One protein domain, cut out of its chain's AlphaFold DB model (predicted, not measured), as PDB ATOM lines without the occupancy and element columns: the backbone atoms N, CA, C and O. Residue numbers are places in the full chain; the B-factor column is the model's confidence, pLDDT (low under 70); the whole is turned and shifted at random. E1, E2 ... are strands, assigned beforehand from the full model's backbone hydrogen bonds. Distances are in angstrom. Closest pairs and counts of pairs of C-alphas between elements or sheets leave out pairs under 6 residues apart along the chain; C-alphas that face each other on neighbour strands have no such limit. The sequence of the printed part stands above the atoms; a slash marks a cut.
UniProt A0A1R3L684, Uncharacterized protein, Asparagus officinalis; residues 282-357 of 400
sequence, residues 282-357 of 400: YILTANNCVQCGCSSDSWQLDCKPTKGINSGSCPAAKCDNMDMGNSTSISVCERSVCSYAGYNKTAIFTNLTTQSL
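What this domain is: This is residues 282 to 357 of the 400 residues of an uncharacterized protein of Asparagus officinalis (UniProt A0A1R3L684). Two small three-stranded sheets are stacked as a sandwich, only partly face to face and with their strands crossed; the short strands E1, E2 and E3 make one layer, and the long hairpin of E5 and E6 with the short strand E4 at its edge makes the other. A long loop, residues 306 to 326, runs from E3 of the first layer out to Asn 310 and back to E4 of the second. The printed part has 76 residues with no named helix and six named strands, E1 to E6 along the chain; the sheet orders are E1, E2, E3 and E4, E5, E6, both antiparallel. The class is all strand, though under half of the residues, 35 of 76, are in named elements. The whole is compact, with a radius of gyration of the C-alphas of 12.8 A and spans of 41 by 27 by 18 A.

How they stand to each other: E1, residues 282 to 285, and E2, residues 290 to 294, form an antiparallel hairpin at 153 degrees, with N 283 and O 292 at 2.9 A, within hydrogen-bond range. E2 and E3, residues 302 to 305, form the next hairpin at 162 degrees, with N 293 and O 302 at 2.8 A. E4, residues 327 to 329, and E5, residues 334 to 343, form a hairpin at 159 degrees, with N 336 and O 328 at 2.8 A. E5 and E6, residues 348 to 356, form a hairpin at 154 degrees, with N 337 and O 353 at 2.8 A and N 349 and O 342 at 2.8 A. Each sheet is a meander, each strand the antiparallel neighbour of the one before. In the sandwich, two sheets face to face, the facing parts are 10.3 A centre to centre and the strands cross at 42 degrees. The closest C-alphas of E3 and E5, those of Cys 303 and Tyr 340, are 6.0 A apart. E2 and E5 are near each other, with 6 pairs of C-alphas within 10 A, while E1 and E6 are apart.

Where its parts are: E1 begins at C-alpha 282, (-24.969, 46.741, 9.471), and is 9.9 A long; E2 is 13.5 A, E3 10.6 A and E4 6.7 A. E5 is 26.5 A long from C-alpha 334, (-23.456, 26.396, 22.398). E6 is 24.8 A long and ends at C-alpha 356, (-27.151, 28.296, 20.583).

The domain as a whole: The two C-alphas farthest apart, those of Asn 310 and Val 332, are 41.1 A apart. The printed part has no cut. The link E3 to E4, 21 residues, is long; within it residues 318 to 319 pair antiparallel with 322 to 323. The mean pLDDT of the printed part is 89.0, and residues 309 to 312 are under 70.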
ATOM      1  N   TYR A 282     -25.850  46.377   8.370       93.81
ATOM      2  CA  TYR A 282     -24.969  46.741   9.471       93.81
ATOM      3  C   TYR A 282     -25.105  48.227   9.805       93.81
ATOM      4  O   TYR A 282     -25.554  49.027   8.979       93.81
ATOM      5  N   ILE A 283     -24.661  48.590  11.003       93.00
ATOM      6  CA  ILE A 283     -24.597  49.959  11.509       93.00
ATOM      7  C   ILE A 283     -23.262  50.196  12.224       93.00
ATOM      8  O   ILE A 283     -22.651  49.263  12.748       93.00
ATOM      9  N   LEU A 284     -22.814  51.450  12.237       92.00
ATOM     10  CA  LEU A 284     -21.710  51.918  13.072       92.00
ATOM     11  C   LEU A 284     -22.290  52.652  14.284       92.00
ATOM     12  O   LEU A 284     -23.103  53.560  14.124       92.00
ATOM     13  N   THR A 285     -21.862  52.265  15.483       92.12
ATOM     14  CA  THR A 285     -22.258  52.882  16.757       92.12
ATOM     15  C   THR A 285     -21.026  53.149  17.634       92.12
ATOM     16  O   THR A 285     -19.890  52.963  17.187       92.12
ATOM     17  N   ALA A 286     -21.228  53.663  18.852       91.00
ATOM     18  CA  ALA A 286     -20.179  54.060  19.791       91.00
ATOM     19  C   ALA A 286     -19.119  54.980  19.151       91.00
ATOM     20  O   ALA A 286     -17.934  54.662  19.116       91.00
ATOM     21  N   ASN A 287     -19.549  56.107  18.568       87.25
ATOM     22  CA  ASN A 287     -18.689  57.027  17.799       87.25
ATOM     23  C   ASN A 287     -17.916  56.339  16.648       87.25
ATOM     24  O   ASN A 287     -16.787  56.702  16.319       87.25
ATOM     25  N   ASN A 288     -18.560  55.358  16.005       89.44
ATOM     26  CA  ASN A 288     -18.031  54.456  14.976       89.44
ATOM     27  C   ASN A 288     -17.041  53.384  15.469       89.44
ATOM     28  O   ASN A 288     -16.554  52.616  14.642       89.44
ATOM     29  N   CYS A 289     -16.757  53.279  16.773       91.38
ATOM     30  CA  CYS A 289     -15.845  52.270  17.328       91.38
ATOM     31  C   CYS A 289     -16.391  50.837  17.327       91.38
ATOM     32  O   CYS A 289     -15.614  49.898  17.491       91.38
ATOM     33  N   VAL A 290     -17.698  50.653  17.126       93.56
ATOM     34  CA  VAL A 290     -18.338  49.335  17.030       93.56
ATOM     35  C   VAL A 290     -19.120  49.249  15.725       93.56
ATOM     36  O   VAL A 290     -19.913  50.139  15.415       93.56
ATOM     37  N   GLN A 291     -18.920  48.169  14.970       93.62
ATOM     38  CA  GLN A 291     -19.766  47.805  13.837       93.62
ATOM     39  C   GLN A 291     -20.634  46.610  14.230       93.62
ATOM     40  O   GLN A 291     -20.101  45.552  14.552       93.62
ATOM     41  N   CYS A 292     -21.954  46.769  14.165       95.62
ATOM     42  CA  CYS A 292     -22.925  45.713  14.448       95.62
ATOM     43  C   CYS A 292     -23.668  45.313  13.172       95.62
ATOM     44  O   CYS A 292     -24.137  46.185  12.442       95.62
ATOM     45  N   GLY A 293     -23.784  44.012  12.903       94.56
ATOM     46  CA  GLY A 293     -24.491  43.439  11.756       94.56
ATOM     47  C   GLY A 293     -25.579  42.445  12.163       94.56
ATOM     48  O   GLY A 293     -25.588  41.940  13.285       94.56
ATOM     49  N   CYS A 294     -26.495  42.161  11.239       94.69
ATOM     50  CA  CYS A 294     -27.578  41.197  11.431       94.69
ATOM     51  C   CYS A 294     -27.680  40.219  10.251       94.69
ATOM     52  O   CYS A 294     -27.703  40.650   9.094       94.69
ATOM     53  N   SER A 295     -27.788  38.920  10.553       91.19
ATOM     54  CA  SER A 295     -28.080  37.862   9.578       91.19
ATOM     55  C   SER A 295     -29.254  36.994  10.033       91.19
ATOM     56  O   SER A 295     -29.412  36.717  11.224       91.19
ATOM     57  N   SER A 296     -30.037  36.509   9.071       90.44
ATOM     58  CA  SER A 296     -31.135  35.559   9.278       90.44
ATOM     59  C   SER A 296     -30.702  34.177   9.770       90.44
ATOM     60  O   SER A 296     -31.560  33.398  10.174       90.44
ATOM     61  N   ASP A 297     -29.404  33.866   9.743       87.38
ATOM     62  CA  ASP A 297     -28.869  32.579  10.218       87.38
ATOM     63  C   ASP A 297     -28.935  32.464  11.753       87.38
ATOM     64  O   ASP A 297     -29.083  31.375  12.305       87.38
ATOM     65  N   SER A 298     -28.823  33.603  12.451       86.38
ATOM     66  CA  SER A 298     -28.801  33.683  13.916       86.38
ATOM     67  C   SER A 298     -29.927  34.526  14.510       86.38
ATOM     68  O   SER A 298     -30.313  34.281  15.651       86.38
ATOM     69  N   TRP A 299     -30.391  35.558  13.794       90.69
ATOM     70  CA  TRP A 299     -31.200  36.662  14.333       90.69
ATOM     71  C   TRP A 299     -30.625  37.309  15.611       90.69
ATOM     72  O   TRP A 299     -31.344  37.945  16.381       90.69
ATOM     73  N   GLN A 300     -29.308  37.201  15.812       91.81
ATOM     74  CA  GLN A 300     -28.558  37.821  16.907       91.81
ATOM     75  C   GLN A 300     -27.565  38.846  16.357       91.81
ATOM     76  O   GLN A 300     -26.931  38.619  15.324       91.81
ATOM     77  N   LEU A 301     -27.437  39.975  17.054       94.31
ATOM     78  CA  LEU A 301     -26.616  41.108  16.642       94.31
ATOM     79  C   LEU A 301     -25.115  40.800  16.814       94.31
ATOM     80  O   LEU A 301     -24.595  40.790  17.930       94.31
ATOM     81  N   ASP A 302     -24.411  40.575  15.703       93.56
ATOM     82  CA  ASP A 302     -22.964  40.337  15.676       93.56
ATOM     83  C   ASP A 302     -22.219  41.679  15.643       93.56
ATOM     84  O   ASP A 302     -22.262  42.395  14.640       93.56
ATOM     85  N   CYS A 303     -21.559  42.036  16.746       95.81
ATOM     86  CA  CYS A 303     -20.856  43.307  16.911       95.81
ATOM     87  C   CYS A 303     -19.351  43.101  17.067       95.81
ATOM     88  O   CYS A 303     -18.911  42.254  17.844       95.81
ATOM     89  N   LYS A 304     -18.562  43.901  16.343       93.06
ATOM     90  CA  LYS A 304     -17.096  43.821  16.302       93.06
ATOM     91  C   LYS A 304     -16.460  45.209  16.447       93.06
ATOM     92  O   LYS A 304     -17.027  46.191  15.953       93.06
ATOM     93  N   PRO A 305     -15.289  45.314  17.101       92.00
ATOM     94  CA  PRO A 305     -14.574  46.575  17.238       92.00
ATOM     95  C   PRO A 305     -14.030  47.053  15.885       92.00
ATOM     96  O   PRO A 305     -13.678  46.257  15.013       92.00
ATOM     97  N   THR A 306     -13.926  48.369  15.723       88.94
ATOM     98  CA  THR A 306     -13.338  49.017  14.542       88.94
ATOM     99  C   THR A 306     -12.071  49.798  14.927       88.94
ATOM    100  O   THR A 306     -11.615  49.758  16.069       88.94
ATOM    101  N   LYS A 307     -11.486  50.534  13.972       80.56
ATOM    102  CA  LYS A 307     -10.395  51.496  14.226       80.56
ATOM    103  C   LYS A 307     -10.896  52.924  14.511       80.56
ATOM    104  O   LYS A 307     -10.090  53.849  14.526       80.56
ATOM    105  N   GLY A 308     -12.206  53.102  14.690       71.44
ATOM    106  CA  GLY A 308     -12.865  54.405  14.732       71.44
ATOM    107  C   GLY A 308     -12.830  55.134  13.384       71.44
ATOM    108  O   GLY A 308     -12.376  54.604  12.367       71.44
ATOM    109  N   ILE A 309     -13.310  56.377  13.382       57.28
ATOM    110  CA  ILE A 309     -13.128  57.338  12.287       57.28
ATOM    111  C   ILE A 309     -12.468  58.581  12.898       57.28
ATOM    112  O   ILE A 309     -12.893  59.039  13.955       57.28
ATOM    113  N   ASN A 310     -11.439  59.119  12.236       53.47
ATOM    114  CA  ASN A 310     -10.679  60.313  12.644       53.47
ATOM    115  C   ASN A 310      -9.903  60.193  13.979       53.47
ATOM    116  O   ASN A 310     -10.133  60.934  14.930       53.47
ATOM    117  N   SER A 311      -8.889  59.321  13.988       52.06
ATOM    118  CA  SER A 311      -7.674  59.453  14.824       52.06
ATOM    119  C   SER A 311      -7.787  59.287  16.351       52.06
ATOM    120  O   SER A 311      -6.774  59.422  17.034       52.06
ATOM    121  N   GLY A 312      -8.956  58.954  16.903       63.41
ATOM    122  CA  GLY A 312      -9.103  58.564  18.311       63.41
ATOM    123  C   GLY A 312      -8.935  57.054  18.524       63.41
ATOM    124  O   GLY A 312      -9.523  56.258  17.796       63.41
ATOM    125  N   SER A 313      -8.176  56.639  19.543       79.56
ATOM    126  CA  SER A 313      -8.142  55.235  19.974       79.56
ATOM    127  C   SER A 313      -9.470  54.853  20.632       79.56
ATOM    128  O   SER A 313      -9.840  55.430  21.656       79.56
ATOM    129  N   CYS A 314     -10.170  53.870  20.071       86.75
ATOM    130  CA  CYS A 314     -11.416  53.367  20.642       86.75
ATOM    131  C   CYS A 314     -11.215  52.794  22.060       86.75
ATOM    132  O   CYS A 314     -10.201  52.130  22.295       86.75
ATOM    133  N   PRO A 315     -12.165  53.005  22.997       87.50
ATOM    134  CA  PRO A 315     -12.130  52.365  24.310       87.50
ATOM    135  C   PRO A 315     -12.028  50.841  24.193       87.50
ATOM    136  O   PRO A 315     -12.650  50.237  23.317       87.50
ATOM    137  N   ALA A 316     -11.267  50.214  25.091       86.75
ATOM    138  CA  ALA A 316     -11.197  48.760  25.160       86.75
ATOM    139  C   ALA A 316     -12.576  48.180  25.516       86.75
ATOM    140  O   ALA A 316     -13.213  48.631  26.466       86.75
ATOM    141  N   ALA A 317     -13.017  47.176  24.757       89.44
ATOM    142  CA  ALA A 317     -14.315  46.531  24.919       89.44
ATOM    143  C   ALA A 317     -14.123  45.010  24.970       89.44
ATOM    144  O   ALA A 317     -13.886  44.361  23.945       89.44
ATOM    145  N   LYS A 318     -14.156  44.464  26.188       92.38
ATOM    146  CA  LYS A 318     -13.835  43.069  26.508       92.38
ATOM    147  C   LYS A 318     -14.799  42.510  27.553       92.38
ATOM    148  O   LYS A 318     -15.291  43.242  28.410       92.38
ATOM    149  N   CYS A 319     -15.021  41.206  27.504       91.69
ATOM    150  CA  CYS A 319     -15.669  40.414  28.541       91.69
ATOM    151  C   CYS A 319     -14.555  39.654  29.256       91.69
ATOM    152  O   CYS A 319     -14.030  38.676  28.720       91.69
ATOM    153  N   ASP A 320     -14.119  40.177  30.401       87.12
ATOM    154  CA  ASP A 320     -12.888  39.774  31.088       87.12
ATOM    155  C   ASP A 320     -11.678  39.759  30.128       87.12
ATOM    156  O   ASP A 320     -11.181  40.811  29.721       87.12
ATOM    157  N   ASN A 321     -11.232  38.571  29.712       87.62
ATOM    158  CA  ASN A 321     -10.102  38.381  28.798       87.62
ATOM    159  C   ASN A 321     -10.500  38.289  27.307       87.62
ATOM    160  O   ASN A 321      -9.620  38.294  26.446       87.62
ATOM    161  N   MET A 322     -11.795  38.205  26.978       91.12
ATOM    162  CA  MET A 322     -12.303  38.008  25.613       91.12
ATOM    163  C   MET A 322     -12.655  39.341  24.936       91.12
ATOM    164  O   MET A 322     -13.476  40.094  25.449       91.12
ATOM    165  N   ASP A 323     -12.084  39.633  23.766       91.69
ATOM    166  CA  ASP A 323     -12.475  40.795  22.946       91.69
ATOM    167  C   ASP A 323     -13.906  40.691  22.394       91.69
ATOM    168  O   ASP A 323     -14.377  39.599  22.072       91.69
ATOM    169  N   MET A 324     -14.586  41.834  22.230       94.44
ATOM    170  CA  MET A 324     -15.921  41.889  21.616       94.44
ATOM    171  C   MET A 324     -15.955  41.189  20.246       94.44
ATOM    172  O   MET A 324     -15.108  41.430  19.385       94.44
ATOM    173  N   GLY A 325     -16.967  40.346  20.037       89.00
ATOM    174  CA  GLY A 325     -17.176  39.592  18.798       89.00
ATOM    175  C   GLY A 325     -16.372  38.291  18.701       89.00
ATOM    176  O   GLY A 325     -16.638  37.490  17.802       89.00
ATOM    177  N   ASN A 326     -15.438  38.032  19.627       92.62
ATOM    178  CA  ASN A 326     -14.880  36.693  19.813       92.62
ATOM    179  C   ASN A 326     -15.879  35.785  20.549       92.62
ATOM    180  O   ASN A 326     -16.815  36.242  21.213       92.62
ATOM    181  N   SER A 327     -15.665  34.476  20.419       91.56
ATOM    182  CA  SER A 327     -16.483  33.452  21.066       91.56
ATOM    183  C   SER A 327     -15.677  32.204  21.407       91.56
ATOM    184  O   SER A 327     -14.800  31.818  20.634       91.56
ATOM    185  N   THR A 328     -16.051  31.515  22.481       92.00
ATOM    186  CA  THR A 328     -15.494  30.214  22.879       92.00
ATOM    187  C   THR A 328     -16.615  29.182  22.952       92.00
ATOM    188  O   THR A 328     -17.647  29.435  23.570       92.00
ATOM    189  N   SER A 329     -16.434  28.020  22.324       90.25
ATOM    190  CA  SER A 329     -17.406  26.923  22.398       90.25
ATOM    191  C   SER A 329     -17.553  26.421  23.836       90.25
ATOM    192  O   SER A 329     -16.557  26.089  24.475       90.25
ATOM    193  N   ILE A 330     -18.791  26.352  24.323       89.56
ATOM    194  CA  ILE A 330     -19.156  25.704  25.592       89.56
ATOM    195  C   ILE A 330     -19.436  24.220  25.320       89.56
ATOM    196  O   ILE A 330     -18.993  23.344  26.058       89.56
ATOM    197  N   SER A 331     -20.143  23.941  24.224       88.88
ATOM    198  CA  SER A 331     -20.499  22.599  23.769       88.88
ATOM    199  C   SER A 331     -20.503  22.538  22.234       88.88
ATOM    200  O   SER A 331     -20.133  23.500  21.559       88.88
ATOM    201  N   VAL A 332     -20.936  21.413  21.656       86.56
ATOM    202  CA  VAL A 332     -21.188  21.310  20.204       86.56
ATOM    203  C   VAL A 332     -22.385  22.153  19.741       86.56
ATOM    204  O   VAL A 332     -22.476  22.469  18.560       86.56
ATOM    205  N   CYS A 333     -23.280  22.522  20.663       87.50
ATOM    206  CA  CYS A 333     -24.502  23.274  20.382       87.50
ATOM    207  C   CYS A 333     -24.501  24.692  20.957       87.50
ATOM    208  O   CYS A 333     -25.448  25.424  20.705       87.50
ATOM    209  N   GLU A 334     -23.479  25.103  21.709       89.62
ATOM    210  CA  GLU A 334     -23.456  26.396  22.398       89.62
ATOM    211  C   GLU A 334     -22.070  27.031  22.350       89.62
ATOM    212  O   GLU A 334     -21.053  26.374  22.600       89.62
ATOM    213  N   ARG A 335     -22.029  28.344  22.129       91.06
ATOM    214  CA  ARG A 335     -20.827  29.160  22.315       91.06
ATOM    215  C   ARG A 335     -21.097  30.332  23.248       91.06
ATOM    216  O   ARG A 335     -22.133  30.982  23.157       91.06
ATOM    217  N   SER A 336     -20.128  30.621  24.105       92.69
ATOM    218  CA  SER A 336     -20.060  31.881  24.830       92.69
ATOM    219  C   SER A 336     -19.546  32.961  23.878       92.69
ATOM    220  O   SER A 336     -18.568  32.717  23.169       92.69
ATOM    221  N   VAL A 337     -20.189  34.126  23.823       93.44
ATOM    222  CA  VAL A 337     -19.834  35.243  22.932       93.44
ATOM    223  C   VAL A 337     -19.656  36.506  23.763       93.44
ATOM    224  O   VAL A 337     -20.493  36.809  24.613       93.44
ATOM    225  N   CYS A 338     -18.604  37.283  23.498       95.94
ATOM    226  CA  CYS A 338     -18.510  38.623  24.066       95.94
ATOM    227  C   CYS A 338     -19.333  39.612  23.229       95.94
ATOM    228  O   CYS A 338     -18.863  40.147  22.221       95.94
ATOM    229  N   SER A 339     -20.586  39.822  23.627       96.06
ATOM    230  CA  SER A 339     -21.541  40.677  22.925       96.06
ATOM    231  C   SER A 339     -21.410  42.143  23.332       96.06
ATOM    232  O   SER A 339     -21.066  42.477  24.465       96.06
ATOM    233  N   TYR A 340     -21.754  43.036  22.408       97.00
ATOM    234  CA  TYR A 340     -21.941  44.457  22.694       97.00
ATOM    235  C   TYR A 340     -23.168  44.678  23.588       97.00
ATOM    236  O   TYR A 340     -24.239  44.126  23.326       97.00
ATOM    237  N   ALA A 341     -23.009  45.505  24.622       97.06
ATOM    238  CA  ALA A 341     -24.052  45.840  25.591       97.06
ATOM    239  C   ALA A 341     -24.404  47.343  25.619       97.06
ATOM    240  O   ALA A 341     -25.137  47.794  26.503       97.06
ATOM    241  N   GLY A 342     -23.918  48.117  24.643       96.19
ATOM    242  CA  GLY A 342     -24.160  49.556  24.519       96.19
ATOM    243  C   GLY A 342     -22.924  50.418  24.780       96.19
ATOM    244  O   GLY A 342     -21.804  49.919  24.887       96.19
ATOM    245  N   TYR A 343     -23.117  51.728  24.910       94.75
ATOM    246  CA  TYR A 343     -22.064  52.682  25.258       94.75
ATOM    247  C   TYR A 343     -22.618  53.912  25.986       94.75
ATOM    248  O   TYR A 343     -23.812  54.224  25.933       94.75
ATOM    249  N   ASN A 344     -21.724  54.647  26.646       93.31
ATOM    250  CA  ASN A 344     -21.989  55.990  27.152       93.31
ATOM    251  C   ASN A 344     -20.908  56.980  26.662       93.31
ATOM    252  O   ASN A 344     -20.139  56.689  25.749       93.31
ATOM    253  N   LYS A 345     -20.829  58.175  27.261       87.62
ATOM    254  CA  LYS A 345     -19.849  59.208  26.871       87.62
ATOM    255  C   LYS A 345     -18.375  58.840  27.129       87.62
ATOM    256  O   LYS A 345     -17.510  59.556  26.638       87.62
ATOM    257  N   THR A 346     -18.082  57.803  27.917       85.75
ATOM    258  CA  THR A 346     -16.721  57.474  28.386       85.75
ATOM    259  C   THR A 346     -16.297  56.026  28.141       85.75
ATOM    260  O   THR A 346     -15.099  55.764  28.078       85.75
ATOM    261  N   ALA A 347     -17.237  55.090  27.998       91.75
ATOM    262  CA  ALA A 347     -16.966  53.661  27.893       91.75
ATOM    263  C   ALA A 347     -17.883  52.958  26.883       91.75
ATOM    264  O   ALA A 347     -19.027  53.362  26.654       91.75
ATOM    265  N   ILE A 348     -17.365  51.867  26.322       94.94
ATOM    266  CA  ILE A 348     -18.125  50.855  25.587       94.94
ATOM    267  C   ILE A 348     -18.437  49.726  26.570       94.94
ATOM    268  O   ILE A 348     -17.563  49.313  27.329       94.94
ATOM    269  N   PHE A 349     -19.671  49.237  26.555       95.62
ATOM    270  CA  PHE A 349     -20.122  48.138  27.395       95.62
ATOM    271  C   PHE A 349     -20.184  46.836  26.599       95.62
ATOM    272  O   PHE A 349     -20.574  46.795  25.429       95.62
ATOM    273  N   THR A 350     -19.833  45.754  27.276       96.69
ATOM    274  CA  THR A 350     -19.814  44.390  26.754       96.69
ATOM    275  C   THR A 350     -20.389  43.450  27.802       96.69
ATOM    276  O   THR A 350     -20.242  43.691  28.999       96.69
ATOM    277  N   ASN A 351     -21.065  42.394  27.361       95.56
ATOM    278  CA  ASN A 351     -21.627  41.368  28.232       95.56
ATOM    279  C   ASN A 351     -21.372  39.983  27.633       95.56
ATOM    280  O   ASN A 351     -21.412  39.811  26.413       95.56
ATOM    281  N   LEU A 352     -21.117  39.000  28.492       94.25
ATOM    282  CA  LEU A 352     -20.904  37.624  28.073       94.25
ATOM    283  C   LEU A 352     -22.266  36.949  27.871       94.25
ATOM    284  O   LEU A 352     -23.084  36.900  28.788       94.25
ATOM    285  N   THR A 353     -22.522  36.448  26.667       92.12
ATOM    286  CA  THR A 353     -23.790  35.806  26.296       92.12
ATOM    287  C   THR A 353     -23.568  34.355  25.891       92.12
ATOM    288  O   THR A 353     -22.452  33.965  25.546       92.12
ATOM    289  N   THR A 354     -24.631  33.551  25.914       89.88
ATOM    290  CA  THR A 354     -24.633  32.199  25.341       89.88
ATOM    291  C   THR A 354     -25.471  32.203  24.071       89.88
ATOM    292  O   THR A 354     -26.646  32.563  24.098       89.88
ATOM    293  N   GLN A 355     -24.870  31.778  22.963       86.00
ATOM    294  CA  GLN A 355     -25.541  31.580  21.687       86.00
ATOM    295  C   GLN A 355     -25.668  30.082  21.394       86.00
ATOM    296  O   GLN A 355     -24.653  29.386  21.305       86.00
ATOM    297  N   SER A 356     -26.902  29.613  21.176       85.19
ATOM    298  CA  SER A 356     -27.151  28.296  20.583       85.19
ATOM    299  C   SER A 356     -26.741  28.277  19.106       85.19
ATOM    300  O   SER A 356     -26.876  29.268  18.385       85.19
ATOM    301  N   LEU A 357     -26.206  27.136  18.684       81.88
ATOM    302  CA  LEU A 357     -25.759  26.800  17.332       81.88
ATOM    303  C   LEU A 357     -26.568  25.639  16.733       81.88
ATOM    304  O   LEU A 357     -26.544  25.444  15.522       81.88
TER     305      LEU A 357